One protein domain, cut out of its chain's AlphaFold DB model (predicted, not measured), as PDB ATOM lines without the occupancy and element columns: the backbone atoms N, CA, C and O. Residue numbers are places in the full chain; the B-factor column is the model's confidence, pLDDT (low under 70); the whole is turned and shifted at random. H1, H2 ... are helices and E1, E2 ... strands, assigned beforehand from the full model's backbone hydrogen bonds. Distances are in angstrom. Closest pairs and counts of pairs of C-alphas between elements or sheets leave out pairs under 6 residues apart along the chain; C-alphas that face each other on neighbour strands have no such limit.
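What this domain is: This is residues 7 to 166 of the 170 residues of an uncharacterized protein of Geobacillus proteiniphilus (UniProt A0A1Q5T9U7). A twisted three-strand sheet, E3 E4 E5, makes one end of the domain and a long helix, H6, the other; between them sit a small two-strand parallel sheet, E1 E2, and the helix H3. H1 packs on H6, and residues 154 to 166, of which 154 to 165 belong to H6, stick out as an arm. The printed part has 160 residues, with six named helices and five named strands in the order H1 E1 H2 H3 E2 H4 E3 E4 E5 H5 H6. The class is mixed, helices and strands; the larger sheet is antiparallel. The whole is loose, with a radius of gyration of the C-alphas of 19.1 A and spans of 55 by 49 by 36 A.

How they stand to each other: E3, residues 76 to 83, E4, residues 87 to 94, and E5, residues 100 to 107, form a meander, each strand the antiparallel neighbour of the one before. E3 and E4 are a hairpin, with N 79 and O 91 at 2.8 A; E4 and E5 are another, with N 90 and O 104 at 2.8 A. H5, residues 108 to 115, only grazes this sheet with residues 108 to 112; the closest C-alphas of E4 and H5, Gly 87 and Met 108, are 4.0 A apart. E2, residues 55 to 58, is near E3, with 5 pairs of C-alphas within 10 A. E1, residues 19 to 22, is parallel to E2 at 15 degrees, with N 20 and O 55 within hydrogen-bond range at 2.8 A. E1, H2 of residues 25 to 28, H3 of residues 36 to 51, and E2 form a strand-helix-strand unit, two parallel neighbour strands with helices between, whose crossover is right-handed. H4, residues 68 to 71, is close to H3 but not clearly touching; their closest C-alphas, Thr 43 and Ile 70, are 7.9 A apart. H6, residues 135 to 165, is also close to H3 but not clearly touching, with C-alphas Ile 41 and Gly 138 closest at 7.3 A, and runs the same way at a shallow tilt of 4 degrees. H6 touches H1, residues 7 to 14, with residues 141 to 152 alone; C-alphas Tyr 10 and Leu 145 are closest at 6.2 A. Every O i to N i+4 pair is within hydrogen-bond range in H5 and H6, against 2 of 4 in H1 and 11 of 12 in H3; H2 and H4 are too short for such a pair.

Where its parts are: H1 begins at C-alpha 7, (172.445, 183.263, 142.782). H3 is 23.2 A long, E3 21.9 A, E4 23.3 A and E5 21.4 A. H6, 44.5 A long, ends at C-alpha 165, (155.917, 216.803, 142.760).

The domain as a whole: The C-alphas of Gly 84 and Gly 166 are the two farthest apart, at 60.6 A. The printed part has no cut. The link from H5 to H6 is long, 19 residues. The pLDDT is under 70 at residues 30 to 40, 120 to 128 and 166.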
ATOM      1  N   THR A   7     172.369 181.842 143.158       86.06
ATOM      2  CA  THR A   7     172.445 183.263 142.782       86.06
ATOM      3  C   THR A   7     171.483 183.645 141.658       86.06
ATOM      4  O   THR A   7     171.208 184.827 141.480       86.06
ATOM      5  N   ASP A   8     170.930 182.689 140.906       84.25
ATOM      6  CA  ASP A   8     169.911 182.997 139.897       84.25
ATOM      7  C   ASP A   8     168.625 183.564 140.521       84.25
ATOM      8  O   ASP A   8     167.888 184.299 139.860       84.25
ATOM      9  N   TRP A   9     168.399 183.333 141.820       80.56
ATOM     10  CA  TRP A   9     167.337 183.992 142.583       80.56
ATOM     11  C   TRP A   9     167.470 185.518 142.624       80.56
ATOM     12  O   TRP A   9     166.464 186.201 142.805       80.56
ATOM     13  N   TYR A  10     168.662 186.079 142.407       85.75
ATOM     14  CA  TYR A  10     168.844 187.530 142.331       85.75
ATOM     15  C   TYR A  10     168.082 188.136 141.149       85.75
ATOM     16  O   TYR A  10     167.414 189.153 141.312       85.75
ATOM     17  N   LYS A  11     168.060 187.449 139.999       81.81
ATOM     18  CA  LYS A  11     167.265 187.866 138.828       81.81
ATOM     19  C   LYS A  11     165.767 187.815 139.128       81.81
ATOM     20  O   LYS A  11     165.008 188.686 138.713       81.81
ATOM     21  N   VAL A  12     165.332 186.799 139.878       77.38
ATOM     22  CA  VAL A  12     163.938 186.693 140.340       77.38
ATOM     23  C   VAL A  12     163.600 187.850 141.281       77.38
ATOM     24  O   VAL A  12     162.494 188.382 141.221       77.38
ATOM     25  N   ALA A  13     164.552 188.279 142.114       78.06
ATOM     26  CA  ALA A  13     164.351 189.384 143.039       78.06
ATOM     27  C   ALA A  13     164.272 190.763 142.372       78.06
ATOM     28  O   ALA A  13     163.525 191.636 142.823       78.06
ATOM     29  N   GLU A  14     164.986 190.953 141.266       79.44
ATOM     30  CA  GLU A  14     164.860 192.144 140.420       79.44
ATOM     31  C   GLU A  14     163.472 192.226 139.756       79.44
ATOM     32  O   GLU A  14     162.925 193.317 139.571       79.44
ATOM     33  N   ALA A  15     162.852 191.081 139.460       77.56
ATOM     34  CA  ALA A  15     161.524 190.992 138.858       77.56
ATOM     35  C   ALA A  15     160.393 191.210 139.889       77.56
ATOM     36  O   ALA A  15     159.715 190.274 140.325       77.56
ATOM     37  N   GLN A  16     160.160 192.470 140.271       75.75
ATOM     38  CA  GLN A  16     159.030 192.863 141.126       75.75
ATOM     39  C   GLN A  16     157.678 192.579 140.443       75.75
ATOM     40  O   GLN A  16     157.511 192.831 139.251       75.75
ATOM     41  N   GLY A  17     156.690 192.087 141.202       75.50
ATOM     42  CA  GLY A  17     155.363 191.745 140.661       75.50
ATOM     43  C   GLY A  17     155.326 190.463 139.820       75.50
ATOM     44  O   GLY A  17     154.407 190.269 139.027       75.50
ATOM     45  N   SER A  18     156.331 189.598 139.962       79.19
ATOM     46  CA  SER A  18     156.453 188.342 139.222       79.19
ATOM     47  C   SER A  18     155.403 187.295 139.622       79.19
ATOM     48  O   SER A  18     154.823 187.328 140.707       79.19
ATOM     49  N   ILE A  19     155.158 186.330 138.733       82.75
ATOM     50  CA  ILE A  19     154.401 185.115 139.053       82.75
ATOM     51  C   ILE A  19     155.418 184.002 139.296       82.75
ATOM     52  O   ILE A  19     156.186 183.654 138.400       82.75
ATOM     53  N   CYS A  20     155.425 183.452 140.504       81.06
ATOM     54  CA  CYS A  20     156.268 182.328 140.887       81.06
ATOM     55  C   CYS A  20     155.428 181.048 140.901       81.06
ATOM     56  O   CYS A  20     154.492 180.930 141.692       81.06
ATOM     57  N   CYS A  21     155.777 180.089 140.046       83.31
ATOM     58  CA  CYS A  21     155.135 178.778 139.991       83.31
ATOM     59  C   CYS A  21     156.077 177.717 140.564       83.31
ATOM     60  O   CYS A  21     157.147 177.477 140.009       83.31
ATOM     61  N   TRP A  22     155.661 177.070 141.646       81.44
ATOM     62  CA  TRP A  22     156.376 175.972 142.285       81.44
ATOM     63  C   TRP A  22     155.717 174.664 141.889       81.44
ATOM     64  O   TRP A  22     154.695 174.282 142.467       81.44
ATOM     65  N   ASP A  23     156.282 174.003 140.885       79.69
ATOM     66  CA  ASP A  23     155.851 172.657 140.535       79.69
ATOM     67  C   ASP A  23     156.413 171.628 141.515       79.69
ATOM     68  O   ASP A  23     157.487 171.827 142.085       79.69
ATOM     69  N   GLU A  24     155.650 170.563 141.752       78.62
ATOM     70  CA  GLU A  24     155.938 169.555 142.774       78.62
ATOM     71  C   GLU A  24     156.353 170.190 144.113       78.62
ATOM     72  O   GLU A  24     157.365 169.833 144.717       78.62
ATOM     73  N   ALA A  25     155.575 171.165 144.594       79.75
ATOM     74  CA  ALA A  25     155.896 171.999 145.750       79.75
ATOM     75  C   ALA A  25     156.237 171.183 147.008       79.75
ATOM     76  O   ALA A  25     157.035 171.619 147.832       79.75
ATOM     77  N   GLN A  26     155.700 169.973 147.165       76.62
ATOM     78  CA  GLN A  26     156.091 169.076 148.249       76.62
ATOM     79  C   GLN A  26     157.551 168.605 148.162       76.62
ATOM     80  O   GLN A  26     158.130 168.262 149.181       76.62
ATOM     81  N   MET A  27     158.178 168.555 146.990       74.50
ATOM     82  CA  MET A  27     159.596 168.200 146.870       74.50
ATOM     83  C   MET A  27     160.486 169.279 147.483       74.50
ATOM     84  O   MET A  27     161.444 168.954 148.181       74.50
ATOM     85  N   ALA A  28     160.123 170.546 147.286       70.12
ATOM     86  CA  ALA A  28     160.826 171.681 147.867       70.12
ATOM     87  C   ALA A  28     160.406 171.998 149.315       70.12
ATOM     88  O   ALA A  28     161.201 172.458 150.129       70.12
ATOM     89  N   PHE A  29     159.143 171.764 149.654       71.56
ATOM     90  CA  PHE A  29     158.544 172.225 150.904       71.56
ATOM     91  C   PHE A  29     157.908 171.071 151.686       71.56
ATOM     92  O   PHE A  29     156.829 171.218 152.260       71.56
ATOM     93  N   SER A  30     158.546 169.895 151.691       64.88
ATOM     94  CA  SER A  30     158.096 168.751 152.494       64.88
ATOM     95  C   SER A  30     158.643 168.799 153.912       64.88
ATOM     96  O   SER A  30     159.835 168.992 154.146       64.88
ATOM     97  N   ASN A  31     157.773 168.440 154.854       53.84
ATOM     98  CA  ASN A  31     158.078 168.271 156.273       53.84
ATOM     99  C   ASN A  31     159.127 167.179 156.584       53.84
ATOM    100  O   ASN A  31     159.487 167.021 157.748       53.84
ATOM    101  N   ARG A  32     159.554 166.354 155.610       52.94
ATOM    102  CA  ARG A  32     160.261 165.082 155.888       52.94
ATOM    103  C   ARG A  32     161.639 164.893 155.247       52.94
ATOM    104  O   ARG A  32     162.324 163.966 155.664       52.94
ATOM    105  N   LYS A  33     162.036 165.665 154.226       49.84
ATOM    106  CA  LYS A  33     163.175 165.276 153.358       49.84
ATOM    107  C   LYS A  33     164.394 166.199 153.347       49.84
ATOM    108  O   LYS A  33     165.447 165.736 152.922       49.84
ATOM    109  N   TRP A  34     164.307 167.440 153.825       51.28
ATOM    110  CA  TRP A  34     165.468 168.338 153.840       51.28
ATOM    111  C   TRP A  34     166.112 168.426 155.225       51.28
ATOM    112  O   TRP A  34     165.428 168.339 156.245       51.28
ATOM    113  N   SER A  35     167.436 168.617 155.273       55.84
ATOM    114  CA  SER A  35     168.115 169.041 156.500       55.84
ATOM    115  C   SER A  35     167.398 170.279 157.058       55.84
ATOM    116  O   SER A  35     166.910 171.110 156.288       55.84
ATOM    117  N   LYS A  36     167.310 170.413 158.391       59.19
ATOM    118  CA  LYS A  36     166.607 171.543 159.043       59.19
ATOM    119  C   LYS A  36     166.995 172.900 158.433       59.19
ATOM    120  O   LYS A  36     166.140 173.765 158.278       59.19
ATOM    121  N   TYR A  37     168.262 173.047 158.045       61.75
ATOM    122  CA  TYR A  37     168.807 174.241 157.407       61.75
ATOM    123  C   TYR A  37     168.224 174.513 156.004       61.75
ATOM    124  O   TYR A  37     167.680 175.591 155.777       61.75
ATOM    125  N   GLY A  38     168.228 173.534 155.089       62.78
ATOM    126  CA  GLY A  38     167.704 173.719 153.725       62.78
ATOM    127  C   GLY A  38     166.201 174.015 153.682       62.78
ATOM    128  O   GLY A  38     165.763 174.901 152.951       62.78
ATOM    129  N   ALA A  39     165.412 173.350 154.534       63.84
ATOM    130  CA  ALA A  39     163.976 173.623 154.653       63.84
ATOM    131  C   ALA A  39     163.686 175.039 155.194       63.84
ATOM    132  O   ALA A  39     162.705 175.677 154.797       63.84
ATOM    133  N   THR A  40     164.553 175.539 156.082       68.69
ATOM    134  CA  THR A  40     164.447 176.893 156.642       68.69
ATOM    135  C   THR A  40     164.714 177.927 155.553       68.69
ATOM    136  O   THR A  40     163.835 178.746 155.293       68.69
ATOM    137  N   ILE A  41     165.823 177.792 154.815       72.88
ATOM    138  CA  ILE A  41     166.159 178.695 153.704       72.88
ATOM    139  C   ILE A  41     165.077 178.684 152.626       72.88
ATOM    140  O   ILE A  41     164.645 179.748 152.195       72.88
ATOM    141  N   ALA A  42     164.610 177.510 152.188       72.81
ATOM    142  CA  ALA A  42     163.572 177.410 151.159       72.81
ATOM    143  C   ALA A  42     162.328 178.223 151.545       72.81
ATOM    144  O   ALA A  42     161.739 178.940 150.733       72.81
ATOM    145  N   THR A  43     161.950 178.145 152.820       74.00
ATOM    146  CA  THR A  43     160.785 178.869 153.322       74.00
ATOM    147  C   THR A  43     161.050 180.358 153.484       74.00
ATOM    148  O   THR A  43     160.171 181.163 153.199       74.00
ATOM    149  N   GLU A  44     162.247 180.743 153.918       76.88
ATOM    150  CA  GLU A  44     162.658 182.145 154.010       76.88
ATOM    151  C   GLU A  44     162.730 182.806 152.631       76.88
ATOM    152  O   GLU A  44     162.232 183.917 152.474       76.88
ATOM    153  N   VAL A  45     163.230 182.102 151.607       77.06
ATOM    154  CA  VAL A  45     163.178 182.536 150.201       77.06
ATOM    155  C   VAL A  45     161.741 182.780 149.768       77.06
ATOM    156  O   VAL A  45     161.444 183.821 149.190       77.06
ATOM    157  N   MET A  46     160.824 181.874 150.099       76.62
ATOM    158  CA  MET A  46     159.408 182.043 149.776       76.62
ATOM    159  C   MET A  46     158.770 183.236 150.513       76.62
ATOM    160  O   MET A  46     158.028 184.028 149.925       76.62
ATOM    161  N   MET A  47     159.073 183.421 151.799       76.12
ATOM    162  CA  MET A  47     158.596 184.593 152.542       76.12
ATOM    163  C   MET A  47     159.188 185.888 151.978       76.12
ATOM    164  O   MET A  47     158.522 186.926 151.958       76.12
ATOM    165  N   PHE A  48     160.422 185.826 151.480       75.00
ATOM    166  CA  PHE A  48     161.083 186.933 150.815       75.00
ATOM    167  C   PHE A  48     160.418 187.269 149.474       75.00
ATOM    168  O   PHE A  48     160.087 188.433 149.245       75.00
ATOM    169  N   THR A  49     160.111 186.281 148.626       70.88
ATOM    170  CA  THR A  49     159.427 186.523 147.344       70.88
ATOM    171  C   THR A  49     158.062 187.174 147.530       70.88
ATOM    172  O   THR A  49     157.732 188.104 146.796       70.88
ATOM    173  N   ARG A  50     157.313 186.838 148.589       71.88
ATOM    174  CA  ARG A  50     156.060 187.547 148.923       71.88
ATOM    175  C   ARG A  50     156.238 189.051 149.143       71.88
ATOM    176  O   ARG A  50     155.379 189.826 148.723       71.88
ATOM    177  N   LYS A  51     157.346 189.492 149.753       72.19
ATOM    178  CA  LYS A  51     157.631 190.931 149.940       72.19
ATOM    179  C   LYS A  51     157.818 191.666 148.605       72.19
ATOM    180  O   LYS A  51     157.645 192.880 148.549       72.19
ATOM    181  N   MET A  52     158.082 190.935 147.522       71.50
ATOM    182  CA  MET A  52     158.298 191.463 146.171       71.50
ATOM    183  C   MET A  52     157.007 191.596 145.344       71.50
ATOM    184  O   MET A  52     157.060 191.737 144.121       71.50
ATOM    185  N   LYS A  53     155.837 191.566 146.006       76.31
ATOM    186  CA  LYS A  53     154.493 191.652 145.393       76.31
ATOM    187  C   LYS A  53     154.213 190.550 144.363       76.31
ATOM    188  O   LYS A  53     153.420 190.745 143.449       76.31
ATOM    189  N   SER A  54     154.880 189.407 144.497       79.75
ATOM    190  CA  SER A  54     154.721 188.285 143.576       79.75
ATOM    191  C   SER A  54     153.457 187.474 143.870       79.75
ATOM    192  O   SER A  54     153.158 187.225 145.044       79.75
ATOM    193  N   VAL A  55     152.802 186.955 142.833       85.12
ATOM    194  CA  VAL A  55     151.783 185.904 142.975       85.12
ATOM    195  C   VAL A  55     152.485 184.554 143.082       85.12
ATOM    196  O   VAL A  55     153.357 184.240 142.277       85.12
ATOM    197  N   GLN A  56     152.111 183.756 144.079       86.44
ATOM    198  CA  GLN A  56     152.721 182.459 144.360       86.44
ATOM    199  C   GLN A  56     151.729 181.339 144.022       86.44
ATOM    200  O   GLN A  56     150.641 181.287 144.594       86.44
ATOM    201  N   ILE A  57     152.100 180.446 143.103       89.88
ATOM    202  CA  ILE A  57     151.305 179.281 142.696       89.88
ATOM    203  C   ILE A  57     152.052 178.025 143.130       89.88
ATOM    204  O   ILE A  57     153.173 177.792 142.689       89.88
ATOM    205  N   TYR A  58     151.431 177.209 143.979       88.94
ATOM    206  CA  TYR A  58     151.999 175.947 144.451       88.94
ATOM    207  C   TYR A  58     151.232 174.782 143.837       88.94
ATOM    208  O   TYR A  58     150.053 174.583 144.137       88.94
ATOM    209  N   CYS A  59     151.900 173.998 142.999       88.81
ATOM    210  CA  CYS A  59     151.345 172.785 142.421       88.81
ATOM    211  C   CYS A  59     151.841 171.590 143.236       88.81
ATOM    212  O   CYS A  59     153.037 171.401 143.420       88.81
ATOM    213  N   SER A  60     150.919 170.795 143.770       87.56
ATOM    214  CA  SER A  60     151.229 169.572 144.510       87.56
ATOM    215  C   SER A  60     150.089 168.574 144.305       87.56
ATOM    216  O   SER A  60     148.931 169.000 144.222       87.56
ATOM    217  N   PRO A  61     150.357 167.255 144.304       86.88
ATOM    218  CA  PRO A  61     149.309 166.235 144.298       86.88
ATOM    219  C   PRO A  61     148.328 166.370 145.471       86.88
ATOM    220  O   PRO A  61     147.180 165.941 145.385       86.88
ATOM    221  N   SER A  62     148.784 166.941 146.590       86.69
ATOM    222  CA  SER A  62     147.950 167.233 147.752       86.69
ATOM    223  C   SER A  62     148.517 168.398 148.548       86.69
ATOM    224  O   SER A  62     149.693 168.401 148.922       86.69
ATOM    225  N   ILE A  63     147.659 169.356 148.896       87.38
ATOM    226  CA  ILE A  63     148.036 170.487 149.752       87.38
ATOM    227  C   ILE A  63     148.595 170.019 151.103       87.38
ATOM    228  O   ILE A  63     149.502 170.637 151.645       87.38
ATOM    229  N   ASN A  64     148.139 168.870 151.613       87.25
ATOM    230  CA  ASN A  64     148.591 168.313 152.891       87.25
ATOM    231  C   ASN A  64     150.058 167.861 152.886       87.25
ATOM    232  O   ASN A  64     150.638 167.675 153.955       87.25
ATOM    233  N   ASN A  65     150.658 167.692 151.704       83.56
ATOM    234  CA  ASN A  65     152.073 167.351 151.571       83.56
ATOM    235  C   ASN A  65     152.991 168.578 151.671       83.56
ATOM    236  O   ASN A  65     154.204 168.415 151.784       83.56
ATOM    237  N   VAL A  66     152.421 169.785 151.634       83.88
ATOM    238  CA  VAL A  66     153.145 171.053 151.733       83.88
ATOM    239  C   VAL A  66     153.284 171.465 153.206       83.88
ATOM    240  O   VAL A  66     152.368 171.262 154.018       83.88
ATOM    241  N   ASP A  67     154.436 172.045 153.557       81.94
ATOM    242  CA  ASP A  67     154.743 172.598 154.882       81.94
ATOM    243  C   ASP A  67     153.589 173.468 155.412       81.94
ATOM    244  O   ASP A  67     152.961 174.253 154.690       81.94
ATOM    245  N   SER A  68     153.260 173.288 156.693       83.75
ATOM    246  CA  SER A  68     152.115 173.947 157.329       83.75
ATOM    247  C   SER A  68     152.208 175.471 157.320       83.75
ATOM    248  O   SER A  68     151.171 176.123 157.238       83.75
ATOM    249  N   ARG A  69     153.412 176.051 157.359       80.56
ATOM    250  CA  ARG A  69     153.608 177.508 157.305       80.56
ATOM    251  C   ARG A  69     153.250 178.074 155.939       80.56
ATOM    252  O   ARG A  69     152.749 179.188 155.857       80.56
ATOM    253  N   ILE A  70     153.461 177.301 154.873       82.94
ATOM    254  CA  ILE A  70     153.010 177.683 153.529       82.94
ATOM    255  C   ILE A  70     151.494 177.575 153.456       82.94
ATOM    256  O   ILE A  70     150.834 178.493 152.994       82.94
ATOM    257  N   ARG A  71     150.915 176.491 153.980       87.62
ATOM    258  CA  ARG A  71     149.454 176.345 154.017       87.62
ATOM    259  C   ARG A  71     148.775 177.516 154.732       87.62
ATOM    260  O   ARG A  71     147.786 178.031 154.231       87.62
ATOM    261  N   GLN A  72     149.340 178.000 155.836       87.00
ATOM    262  CA  GLN A  72     148.796 179.137 156.590       87.00
ATOM    263  C   GLN A  72     148.668 180.436 155.781       87.00
ATOM    264  O   GLN A  72     147.847 181.275 156.130       87.00
ATOM    265  N   ILE A  73     149.442 180.607 154.709       86.69
ATOM    266  CA  ILE A  73     149.453 181.829 153.889       86.69
ATOM    267  C   ILE A  73     148.786 181.649 152.515       86.69
ATOM    268  O   ILE A  73     148.824 182.576 151.699       86.69
ATOM    269  N   VAL A  74     148.247 180.460 152.223       90.25
ATOM    270  CA  VAL A  74     147.511 180.181 150.983       90.25
ATOM    271  C   VAL A  74     146.116 180.781 151.093       90.25
ATOM    272  O   VAL A  74     145.404 180.527 152.056       90.25
ATOM    273  N   GLU A  75     145.716 181.559 150.095       92.56
ATOM    274  CA  GLU A  75     144.398 182.207 150.058       92.56
ATOM    275  C   GLU A  75     143.399 181.369 149.256       92.56
ATOM    276  O   GLU A  75     142.280 181.137 149.697       92.56
ATOM    277  N   VAL A  76     143.823 180.843 148.103       94.75
ATOM    278  CA  VAL A  76     142.957 180.096 147.185       94.75
ATOM    279  C   VAL A  76     143.479 178.676 147.000       94.75
ATOM    280  O   VAL A  76     144.624 178.469 146.595       94.75
ATOM    281  N   LEU A  77     142.613 177.691 147.234       95.50
ATOM    282  CA  LEU A  77     142.844 176.293 146.891       95.50
ATOM    283  C   LEU A  77     142.121 175.951 145.587       95.50
ATOM    284  O   LEU A  77     140.901 176.089 145.479       95.50
ATOM    285  N   ILE A  78     142.878 175.449 144.611       96.19
ATOM    286  CA  ILE A  78     142.352 175.004 143.319       96.19
ATOM    287  C   ILE A  78     142.477 173.484 143.227       96.19
ATOM    288  O   ILE A  78     143.570 172.944 143.088       96.19
ATOM    289  N   ASN A  79     141.345 172.784 143.269       95.19
ATOM    290  CA  ASN A  79     141.295 171.331 143.137       95.19
ATOM    291  C   ASN A  79     140.927 170.931 141.708       95.19
ATOM    292  O   ASN A  79     139.811 171.197 141.245       95.19
ATOM    293  N   VAL A  80     141.837 170.233 141.025       94.50
ATOM    294  CA  VAL A  80     141.627 169.724 139.665       94.50
ATOM    295  C   VAL A  80     141.354 168.223 139.709       94.50
ATOM    296  O   VAL A  80     142.162 167.443 140.201       94.50
ATOM    297  N   ARG A  81     140.213 167.794 139.162       94.00
ATOM    298  CA  ARG A  81     139.821 166.380 139.086       94.00
ATOM    299  C   ARG A  81     139.477 165.986 137.657       94.00
ATOM    300  O   ARG A  81     138.589 166.579 137.045       94.00
ATOM    301  N   LYS A  82     140.111 164.929 137.145       94.69
ATOM    302  CA  LYS A  82     139.725 164.305 135.872       94.69
ATOM    303  C   LYS A  82     138.368 163.604 136.015       94.69
ATOM    304  O   LYS A  82     138.157 162.824 136.942       94.69
ATOM    305  N   ILE A  83     137.451 163.869 135.089       94.56
ATOM    306  CA  ILE A  83     136.120 163.255 135.013       94.56
ATOM    307  C   ILE A  83     136.075 162.347 133.783       94.56
ATOM    308  O   ILE A  83     135.529 162.721 132.739       94.56
ATOM    309  N   GLY A  84     136.669 161.157 133.911       91.69
ATOM    310  CA  GLY A  84     136.787 160.193 132.812       91.69
ATOM    311  C   GLY A  84     137.321 160.854 131.540       91.69
ATOM    312  O   GLY A  84     138.268 161.644 131.592       91.69
ATOM    313  N   ASP A  85     136.654 160.596 130.418       91.88
ATOM    314  CA  ASP A  85     137.002 161.179 129.116       91.88
ATOM    315  C   ASP A  85     136.311 162.515 128.821       91.88
ATOM    316  O   ASP A  85     136.564 163.128 127.783       91.88
ATOM    317  N   ARG A  86     135.460 163.012 129.730       93.44
ATOM    318  CA  ARG A  86     134.736 164.276 129.519       93.44
ATOM    319  C   ARG A  86     135.660 165.484 129.636       93.44
ATOM    320  O   ARG A  86     135.512 166.447 128.883       93.44
ATOM    321  N   GLY A  87     136.605 165.455 130.572       95.62
ATOM    322  CA  GLY A  87     137.489 166.587 130.845       95.62
ATOM    323  C   GLY A  87     137.916 166.673 132.304       95.62
ATOM    324  O   GLY A  87     137.966 165.662 133.002       95.62
ATOM    325  N   PHE A  88     138.196 167.887 132.763       97.31
ATOM    326  CA  PHE A  88     138.623 168.187 134.127       97.31
ATOM    327  C   PHE A  88     137.637 169.145 134.789       97.31
ATOM    328  O   PHE A  88     137.264 170.158 134.200       97.31
ATOM    329  N   ALA A  89     137.220 168.841 136.014       96.94
ATOM    330  CA  ALA A  89     136.548 169.808 136.871       96.94
ATOM    331  C   ALA A  89     137.573 170.504 137.758       96.94
ATOM    332  O   ALA A  89     138.407 169.849 138.379       96.94
ATOM    333  N   ILE A  90     137.469 171.823 137.812       97.12
ATOM    334  CA  ILE A  90     138.350 172.717 138.547       97.12
ATOM    335  C   ILE A  90     137.475 173.418 139.584       97.12
ATOM    336  O   ILE A  90     136.498 174.072 139.220       97.12
ATOM    337  N   HIS A  91     137.784 173.237 140.863       96.94
ATOM    338  CA  HIS A  91     137.048 173.847 141.967       96.94
ATOM    339  C   HIS A  91     137.951 174.832 142.691       96.94
ATOM    340  O   HIS A  91     139.060 174.468 143.071       96.94
ATOM    341  N   PHE A  92     137.451 176.047 142.876       97.31
ATOM    342  CA  PHE A  92     138.111 177.124 143.590       97.31
ATOM    343  C   PHE A  92     137.433 177.283 144.943       97.31
ATOM    344  O   PHE A  92     136.205 177.403 145.032       97.31
ATOM    345  N   THR A  93     138.244 177.278 145.985       97.00
ATOM    346  CA  THR A  93     137.799 177.383 147.369       97.00
ATOM    347  C   THR A  93     138.711 178.368 148.076       97.00
ATOM    348  O   THR A  93     139.928 178.322 147.880       97.00
ATOM    349  N   ASP A  94     138.135 179.239 148.893       96.19
ATOM    350  CA  ASP A  94     138.910 180.035 149.831       96.19
ATOM    351  C   ASP A  94     139.527 179.067 150.845       96.19
ATOM    352  O   ASP A  94     138.828 178.307 151.515       96.19
ATOM    353  N   TYR A  95     140.854 179.005 150.891       94.06
ATOM    354  CA  TYR A  95     141.547 177.991 151.679       94.06
ATOM    355  C   TYR A  95     141.428 178.239 153.185       94.06
ATOM    356  O   TYR A  95     141.469 177.289 153.966       94.06
ATOM    357  N   GLN A  96     141.279 179.501 153.589       92.06
ATOM    358  CA  GLN A  96     141.256 179.906 154.993       92.06
ATOM    359  C   GLN A  96     139.894 179.622 155.629       92.06
ATOM    360  O   GLN A  96     139.813 179.121 156.748       92.06
ATOM    361  N   THR A  97     138.823 179.924 154.903       94.50
ATOM    362  CA  THR A  97     137.435 179.791 155.366       94.50
ATOM    363  C   THR A  97     136.780 178.487 154.913       94.50
ATOM    364  O   THR A  97     135.806 178.040 155.515       94.50
ATOM    365  N   GLY A  98     137.303 177.861 153.855       93.75
ATOM    366  CA  GLY A  98     136.677 176.723 153.187       93.75
ATOM    367  C   GLY A  98     135.499 177.111 152.287       93.75
ATOM    368  O   GLY A  98     134.816 176.219 151.776       93.75
ATOM    369  N   GLU A  99     135.241 178.407 152.083       95.88
ATOM    370  CA  GLU A  99     134.106 178.880 151.297       95.88
ATOM    371  C   GLU A  99     134.266 178.534 149.811       95.88
ATOM    372  O   GLU A  99     135.326 178.691 149.197       95.88
ATOM    373  N   PHE A 100     133.186 178.041 149.206       96.44
ATOM    374  CA  PHE A 100     133.155 177.795 147.774       96.44
ATOM    375  C   PHE A 100     133.163 179.120 147.009       96.44
ATOM    376  O   PHE A 100     132.260 179.933 147.169       96.44
ATOM    377  N   MET A 101     134.135 179.295 146.114       96.50
ATOM    378  CA  MET A 101     134.239 180.513 145.308       96.50
ATOM    379  C   MET A 101     133.695 180.295 143.899       96.50
ATOM    380  O   MET A 101     132.866 181.055 143.401       96.50
ATOM    381  N   HIS A 102     134.199 179.268 143.211       96.75
ATOM    382  CA  HIS A 102     133.921 179.080 141.793       96.75
ATOM    383  C   HIS A 102     134.151 177.638 141.342       96.75
ATOM    384  O   HIS A 102     134.922 176.877 141.928       96.75
ATOM    385  N   LYS A 103     133.507 177.256 140.238       96.25
ATOM    386  CA  LYS A 103     133.736 175.980 139.563       96.25
ATOM    387  C   LYS A 103     133.823 176.191 138.065       96.25
ATOM    388  O   LYS A 103     132.931 176.775 137.459       96.25
ATOM    389  N   GLN A 104     134.843 175.594 137.472       97.00
ATOM    390  CA  GLN A 104     135.064 175.600 136.039       97.00
ATOM    391  C   GLN A 104     135.204 174.170 135.514       97.00
ATOM    392  O   GLN A 104     135.619 173.249 136.222       97.00
ATOM    393  N   PHE A 105     134.848 173.970 134.249       97.06
ATOM    394  CA  PHE A 105     135.055 172.710 133.548       97.06
ATOM    395  C   PHE A 105     135.940 172.929 132.321       97.06
ATOM    396  O   PHE A 105     135.672 173.810 131.503       97.06
ATOM    397  N   LEU A 106     136.982 172.111 132.185       96.81
ATOM    398  CA  LEU A 106     137.860 172.061 131.023       96.81
ATOM    399  C   LEU A 106     137.532 170.803 130.206       96.81
ATOM    400  O   LEU A 106     137.945 169.708 130.592       96.81
ATOM    401  N   PRO A 107     136.815 170.927 129.073       96.69
ATOM    402  CA  PRO A 107     136.521 169.792 128.208       96.69
ATOM    403  C   PRO A 107     137.791 169.104 127.706       96.69
ATOM    404  O   PRO A 107     138.777 169.766 127.368       96.69
ATOM    405  N   MET A 108     137.741 167.779 127.564       96.25
ATOM    406  CA  MET A 108     138.898 166.973 127.161       96.25
ATOM    407  C   MET A 108     139.471 167.389 125.801       96.25
ATOM    408  O   MET A 108     140.681 167.357 125.604       96.25
ATOM    409  N   TRP A 109     138.635 167.840 124.863       94.69
ATOM    410  CA  TRP A 109     139.115 168.324 123.567       94.69
ATOM    411  C   TRP A 109     139.975 169.595 123.690       94.69
ATOM    412  O   TRP A 109     140.933 169.742 122.934       94.69
ATOM    413  N   LYS A 110     139.680 170.488 124.650       94.69
ATOM    414  CA  LYS A 110     140.523 171.659 124.953       94.69
ATOM    415  C   LYS A 110     141.799 171.226 125.665       94.69
ATOM    416  O   LYS A 110     142.876 171.651 125.268       94.69
ATOM    417  N   ALA A 111     141.691 170.331 126.649       92.38
ATOM    418  CA  ALA A 111     142.852 169.798 127.359       92.38
ATOM    419  C   ALA A 111     143.849 169.120 126.403       92.38
ATOM    420  O   ALA A 111     145.030 169.439 126.419       92.38
ATOM    421  N   LYS A 112     143.366 168.281 125.477       91.69
ATOM    422  CA  LYS A 112     144.194 167.652 124.435       91.69
ATOM    423  C   LYS A 112     144.894 168.673 123.537       91.69
ATOM    424  O   LYS A 112     146.009 168.412 123.106       91.69
ATOM    425  N   LYS A 113     144.266 169.819 123.241       92.75
ATOM    426  CA  LYS A 113     144.933 170.904 122.503       92.75
ATOM    427  C   LYS A 113     146.075 171.506 123.319       92.75
ATOM    428  O   LYS A 113     147.139 171.700 122.758       92.75
ATOM    429  N   ILE A 114     145.873 171.734 124.618       89.69
ATOM    430  CA  ILE A 114     146.910 172.256 125.523       89.69
ATOM    431  C   ILE A 114     148.073 171.265 125.641       89.69
ATOM    432  O   ILE A 114     149.218 171.659 125.476       89.69
ATOM    433  N   PHE A 115     147.797 169.974 125.849       87.81
ATOM    434  CA  PHE A 115     148.845 168.951 125.962       87.81
ATOM    435  C   PHE A 115     149.708 168.852 124.700       87.81
ATOM    436  O   PHE A 115     150.918 168.696 124.790       87.81
ATOM    437  N   LYS A 116     149.103 169.018 123.517       89.50
ATOM    438  CA  LYS A 116     149.827 169.031 122.237       89.50
ATOM    439  C   LYS A 116     150.789 170.206 122.068       89.50
ATOM    440  O   LYS A 116     151.641 170.135 121.194       89.50
ATOM    441  N   LEU A 117     150.643 171.275 122.852       88.56
ATOM    442  CA  LEU A 117     151.559 172.414 122.791       88.56
ATOM    443  C   LEU A 117     152.923 172.101 123.419       88.56
ATOM    444  O   LEU A 117     153.842 172.885 123.221       88.56
ATOM    445  N   GLY A 118     153.056 171.004 124.179       81.69
ATOM    446  CA  GLY A 118     154.329 170.640 124.806       81.69
ATOM    447  C   GLY A 118     154.862 171.726 125.743       81.69
ATOM    448  O   GLY A 118     156.065 171.928 125.824       81.69
ATOM    449  N   LEU A 119     153.966 172.463 126.416       78.31
ATOM    450  CA  LEU A 119     154.342 173.587 127.290       78.31
ATOM    451  C   LEU A 119     155.181 173.154 128.501       78.31
ATOM    452  O   LEU A 119     155.810 173.999 129.130       78.31
ATOM    453  N   TYR A 120     155.155 171.864 128.827       67.69
ATOM    454  CA  TYR A 120     155.890 171.266 129.930       67.69
ATOM    455  C   TYR A 120     156.603 170.014 129.439       67.69
ATOM    456  O   TYR A 120     156.010 169.203 128.723       67.69
ATOM    457  N   ASP A 121     157.856 169.869 129.854       68.06
ATOM    458  CA  ASP A 121     158.588 168.616 129.758       68.06
ATOM    459  C   ASP A 121     158.084 167.687 130.870       68.06
ATOM    460  O   ASP A 121     158.264 167.967 132.053       68.06
ATOM    461  N   THR A 122     157.384 166.621 130.482       65.69
ATOM    462  CA  THR A 122     156.850 165.612 131.409       65.69
ATOM    463  C   THR A 122     157.823 164.468 131.677       65.69
ATOM    464  O   THR A 122     157.520 163.609 132.504       65.69
ATOM    465  N   ASP A 123     158.953 164.428 130.971       65.81
ATOM    466  CA  ASP A 123     159.927 163.338 131.026       65.81
ATOM    467  C   ASP A 123     161.058 163.643 132.022       65.81
ATOM    468  O   ASP A 123     161.655 162.729 132.601       65.81
ATOM    469  N   THR A 124     161.319 164.926 132.287       64.25
ATOM    470  CA  THR A 124     162.303 165.365 133.281       64.25
ATOM    471  C   THR A 124     161.706 165.383 134.693       64.25
ATOM    472  O   THR A 124     160.714 166.057 134.966       64.25
ATOM    473  N   MET A 125     162.342 164.678 135.635       63.03
ATOM    474  CA  MET A 125     161.976 164.774 137.052       63.03
ATOM    475  C   MET A 125     162.269 166.176 137.596       63.03
ATOM    476  O   MET A 125     163.386 166.681 137.467       63.03
ATOM    477  N   VAL A 126     161.290 166.771 138.284       61.72
ATOM    478  CA  VAL A 126     161.468 168.045 138.989       61.72
ATOM    479  C   VAL A 126     162.408 167.830 140.181       61.72
ATOM    480  O   VAL A 126     162.044 167.225 141.192       61.72
ATOM    481  N   LEU A 127     163.643 168.312 140.050       59.84
ATOM    482  CA  LEU A 127     164.603 168.405 141.149       59.84
ATOM    483  C   LEU A 127     164.356 169.697 141.943       59.84
ATOM    484  O   LEU A 127     163.847 170.682 141.411       59.84
ATOM    485  N   GLY A 128     164.705 169.689 143.234       63.34
ATOM    486  CA  GLY A 128     164.642 170.894 144.065       63.34
ATOM    487  C   GLY A 128     165.490 172.026 143.474       63.34
ATOM    488  O   GLY A 128     166.484 171.778 142.795       63.34
ATOM    489  N   PHE A 129     165.102 173.272 143.728       72.12
ATOM    490  CA  PHE A 129     165.850 174.436 143.256       72.12
ATOM    491  C   PHE A 129     167.178 174.598 144.014       72.12
ATOM    492  O   PHE A 129     167.272 174.200 145.182       72.12
ATOM    493  N   PRO A 130     168.203 175.199 143.383       76.75
ATOM    494  CA  PRO A 130     169.490 175.403 144.026       76.75
ATOM    495  C   PRO A 130     169.341 176.374 145.202       76.75
ATOM    496  O   PRO A 130     168.761 177.457 145.077       76.75
ATOM    497  N   LEU A 131     169.879 175.966 146.348       80.19
ATOM    498  CA  LEU A 131     169.898 176.729 147.591       80.19
ATOM    499  C   LEU A 131     171.333 176.832 148.120       80.19
ATOM    500  O   LEU A 131     172.132 175.925 147.865       80.19
ATOM    501  N   PRO A 132     171.662 177.896 148.875       81.88
ATOM    502  CA  PRO A 132     172.907 177.983 149.626       81.88
ATOM    503  C   PRO A 132     173.127 176.740 150.491       81.88
ATOM    504  O   PRO A 132     172.215 176.269 151.175       81.88
ATOM    505  N   SER A 133     174.347 176.212 150.468       77.62
ATOM    506  CA  SER A 133     174.686 174.958 151.147       77.62
ATOM    507  C   SER A 133     175.190 175.176 152.575       77.62
ATOM    508  O   SER A 133     175.076 174.289 153.422       77.62
ATOM    509  N   THR A 134     175.707 176.376 152.857       81.44
ATOM    510  CA  THR A 134     176.298 176.754 154.148       81.44
ATOM    511  C   THR A 134     175.606 177.961 154.781       81.44
ATOM    512  O   THR A 134     174.948 178.751 154.100       81.44
ATOM    513  N   GLU A 135     175.786 178.134 156.094       78.19
ATOM    514  CA  GLU A 135     175.290 179.294 156.859       78.19
ATOM    515  C   GLU A 135     175.831 180.623 156.330       78.19
ATOM    516  O   GLU A 135     175.089 181.587 156.141       78.19
ATOM    517  N   ARG A 136     177.128 180.655 156.008       85.38
ATOM    518  CA  ARG A 136     177.784 181.839 155.452       85.38
ATOM    519  C   ARG A 136     177.176 182.242 154.109       85.38
ATOM    520  O   ARG A 136     176.852 183.411 153.928       85.38
ATOM    521  N   GLU A 137     177.008 181.280 153.201       84.75
ATOM    522  CA  GLU A 137     176.378 181.524 151.898       84.75
ATOM    523  C   GLU A 137     174.922 181.964 152.059       84.75
ATOM    524  O   GLU A 137     174.494 182.879 151.369       84.75
ATOM    525  N   GLY A 138     174.173 181.364 152.992       83.69
ATOM    526  CA  GLY A 138     172.789 181.754 153.278       83.69
ATOM    527  C   GLY A 138     172.671 183.206 153.742       83.69
ATOM    528  O   GLY A 138     171.867 183.963 153.202       83.69
ATOM    529  N   ASN A 139     173.516 183.625 154.685       84.94
ATOM    530  CA  ASN A 139     173.524 184.999 155.191       84.94
ATOM    531  C   ASN A 139     173.881 186.022 154.102       84.94
ATOM    532  O   ASN A 139     173.229 187.061 153.979       84.94
ATOM    533  N   GLU A 140     174.899 185.734 153.289       88.69
ATOM    534  CA  GLU A 140     175.280 186.593 152.163       88.69
ATOM    535  C   GLU A 140     174.179 186.662 151.099       88.69
ATOM    536  O   GLU A 140     173.870 187.737 150.579       88.69
ATOM    537  N   PHE A 141     173.548 185.524 150.829       87.50
ATOM    538  CA  PHE A 141     172.449 185.402 149.890       87.50
ATOM    539  C   PHE A 141     171.242 186.257 150.291       87.50
ATOM    540  O   PHE A 141     170.776 187.070 149.491       87.50
ATOM    541  N   PHE A 142     170.770 186.150 151.538       84.31
ATOM    542  CA  PHE A 142     169.638 186.950 152.015       84.31
ATOM    543  C   PHE A 142     169.948 188.444 152.094       84.31
ATOM    544  O   PHE A 142     169.096 189.255 151.727       84.31
ATOM    545  N   ARG A 143     171.169 188.820 152.496       88.19
ATOM    546  CA  ARG A 143     171.604 190.225 152.477       88.19
ATOM    547  C   ARG A 143     171.546 190.799 151.060       88.19
ATOM    548  O   ARG A 143     170.989 191.870 150.849       88.19
ATOM    549  N   THR A 144     172.071 190.061 150.084       89.31
ATOM    550  CA  THR A 144     172.087 190.492 148.678       89.31
ATOM    551  C   THR A 144     170.671 190.627 148.118       89.31
ATOM    552  O   THR A 144     170.351 191.615 147.455       89.31
ATOM    553  N   LEU A 145     169.790 189.671 148.426       85.06
ATOM    554  CA  LEU A 145     168.376 189.744 148.068       85.06
ATOM    555  C   LEU A 145     167.713 191.011 148.631       85.06
ATOM    556  O   LEU A 145     167.022 191.724 147.899       85.06
ATOM    557  N   GLU A 146     167.941 191.320 149.908       85.25
ATOM    558  CA  GLU A 146     167.397 192.516 150.554       85.25
ATOM    559  C   GLU A 146     167.912 193.812 149.912       85.25
ATOM    560  O   GLU A 146     167.115 194.714 149.641       85.25
ATOM    561  N   GLU A 147     169.204 193.890 149.586       88.06
ATOM    562  CA  GLU A 147     169.791 195.034 148.879       88.06
ATOM    563  C   GLU A 147     169.143 195.264 147.503       88.06
ATOM    564  O   GLU A 147     168.830 196.403 147.140       88.06
ATOM    565  N   ILE A 148     168.903 194.194 146.737       86.25
ATOM    566  CA  ILE A 148     168.223 194.254 145.431       86.25
ATOM    567  C   ILE A 148     166.782 194.751 145.591       86.25
ATOM    568  O   ILE A 148     166.318 195.630 144.849       86.25
ATOM    569  N   HIS A 149     166.064 194.214 146.578       81.75
ATOM    570  CA  HIS A 149     164.691 194.616 146.847       81.75
ATOM    571  C   HIS A 149     164.608 196.086 147.280       81.75
ATOM    572  O   HIS A 149     163.748 196.822 146.791       81.75
ATOM    573  N   GLU A 150     165.519 196.553 148.136       84.31
ATOM    574  CA  GLU A 150     165.546 197.945 148.584       84.31
ATOM    575  C   GLU A 150     165.834 198.913 147.433       84.31
ATOM    576  O   GLU A 150     165.102 199.893 147.274       84.31
ATOM    577  N   LYS A 151     166.808 198.604 146.566       85.81
ATOM    578  CA  LYS A 151     167.062 199.387 145.343       85.81
ATOM    579  C   LYS A 151     165.802 199.506 144.485       85.81
ATOM    580  O   LYS A 151     165.434 200.603 144.065       85.81
ATOM    581  N   SER A 152     165.084 198.399 144.297       79.81
ATOM    582  CA  SER A 152     163.832 198.379 143.532       79.81
ATOM    583  C   SER A 152     162.745 199.258 144.173       79.81
ATOM    584  O   SER A 152     162.060 200.015 143.478       79.81
ATOM    585  N   ARG A 153     162.610 199.235 145.508       79.00
ATOM    586  CA  ARG A 153     161.668 200.103 146.240       79.00
ATOM    587  C   ARG A 153     162.031 201.580 146.144       79.00
ATOM    588  O   ARG A 153     161.130 202.411 146.023       79.00
ATOM    589  N   GLN A 154     163.316 201.917 146.206       83.88
ATOM    590  CA  GLN A 154     163.789 203.296 146.087       83.88
ATOM    591  C   GLN A 154     163.478 203.875 144.709       83.88
ATOM    592  O   GLN A 154     162.981 204.997 144.635       83.88
ATOM    593  N   THR A 155     163.656 203.095 143.641       80.12
ATOM    594  CA  THR A 155     163.269 203.492 142.279       80.12
ATOM    595  C   THR A 155     161.776 203.808 142.187       80.12
ATOM    596  O   THR A 155     161.405 204.880 141.714       80.12
ATOM    597  N   VAL A 156     160.910 202.933 142.714       77.69
ATOM    598  CA  VAL A 156     159.452 203.161 142.714       77.69
ATOM    599  C   VAL A 156     159.075 204.392 143.543       77.69
ATOM    600  O   VAL A 156     158.262 205.202 143.103       77.69
ATOM    601  N   ARG A 157     159.667 204.568 144.731       82.12
ATOM    602  CA  ARG A 157     159.424 205.742 145.589       82.12
ATOM    603  C   ARG A 157     159.873 207.038 144.923       82.12
ATOM    604  O   ARG A 157     159.175 208.042 145.033       82.12
ATOM    605  N   ARG A 158     161.018 207.018 144.241       81.12
ATOM    606  CA  ARG A 158     161.537 208.164 143.496       81.12
ATOM    607  C   ARG A 158     160.617 208.520 142.332       81.12
ATOM    608  O   ARG A 158     160.204 209.669 142.255       81.12
ATOM    609  N   ALA A 159     160.219 207.539 141.521       78.31
ATOM    610  CA  ALA A 159     159.274 207.743 140.425       78.31
ATOM    611  C   ALA A 159     157.925 208.288 140.926       78.31
ATOM    612  O   ALA A 159     157.397 209.250 140.376       78.31
ATOM    613  N   ALA A 160     157.393 207.733 142.022       79.88
ATOM    614  CA  ALA A 160     156.170 208.229 142.648       79.88
ATOM    615  C   ALA A 160     156.326 209.672 143.150       79.88
ATOM    616  O   ALA A 160     155.425 210.485 142.965       79.88
ATOM    617  N   ARG A 161     157.472 210.013 143.755       81.94
ATOM    618  CA  ARG A 161     157.768 211.380 144.196       81.94
ATOM    619  C   ARG A 161     157.846 212.342 143.013       81.94
ATOM    620  O   ARG A 161     157.207 213.378 143.080       81.94
ATOM    621  N   GLU A 162     158.560 211.995 141.945       84.44
ATOM    622  CA  GLU A 162     158.684 212.822 140.733       84.44
ATOM    623  C   GLU A 162     157.319 213.079 140.069       84.44
ATOM    624  O   GLU A 162     157.039 214.216 139.686       84.44
ATOM    625  N   LEU A 163     156.443 212.065 140.024       78.56
ATOM    626  CA  LEU A 163     155.045 212.179 139.583       78.56
ATOM    627  C   LEU A 163     154.211 213.104 140.481       78.56
ATOM    628  O   LEU A 163     153.470 213.943 139.980       78.56
ATOM    629  N   LEU A 164     154.330 212.960 141.803       79.06
ATOM    630  CA  LEU A 164     153.557 213.743 142.774       79.06
ATOM    631  C   LEU A 164     154.040 215.193 142.898       79.06
ATOM    632  O   LEU A 164     153.244 216.070 143.219       79.06
ATOM    633  N   THR A 165     155.328 215.458 142.664       81.50
ATOM    634  CA  THR A 165     155.917 216.803 142.760       81.50
ATOM    635  C   THR A 165     156.077 217.495 141.406       81.50
ATOM    636  O   THR A 165     156.594 218.607 141.371       81.50
ATOM    637  N   GLY A 166     155.686 216.857 140.295       65.44
ATOM    638  CA  GLY A 166     155.785 217.420 138.941       65.44
ATOM    639  C   GLY A 166     157.217 217.638 138.435       65.44
ATOM    640  O   GLY A 166     157.424 218.375 137.478       65.44
TER     641      GLY A 166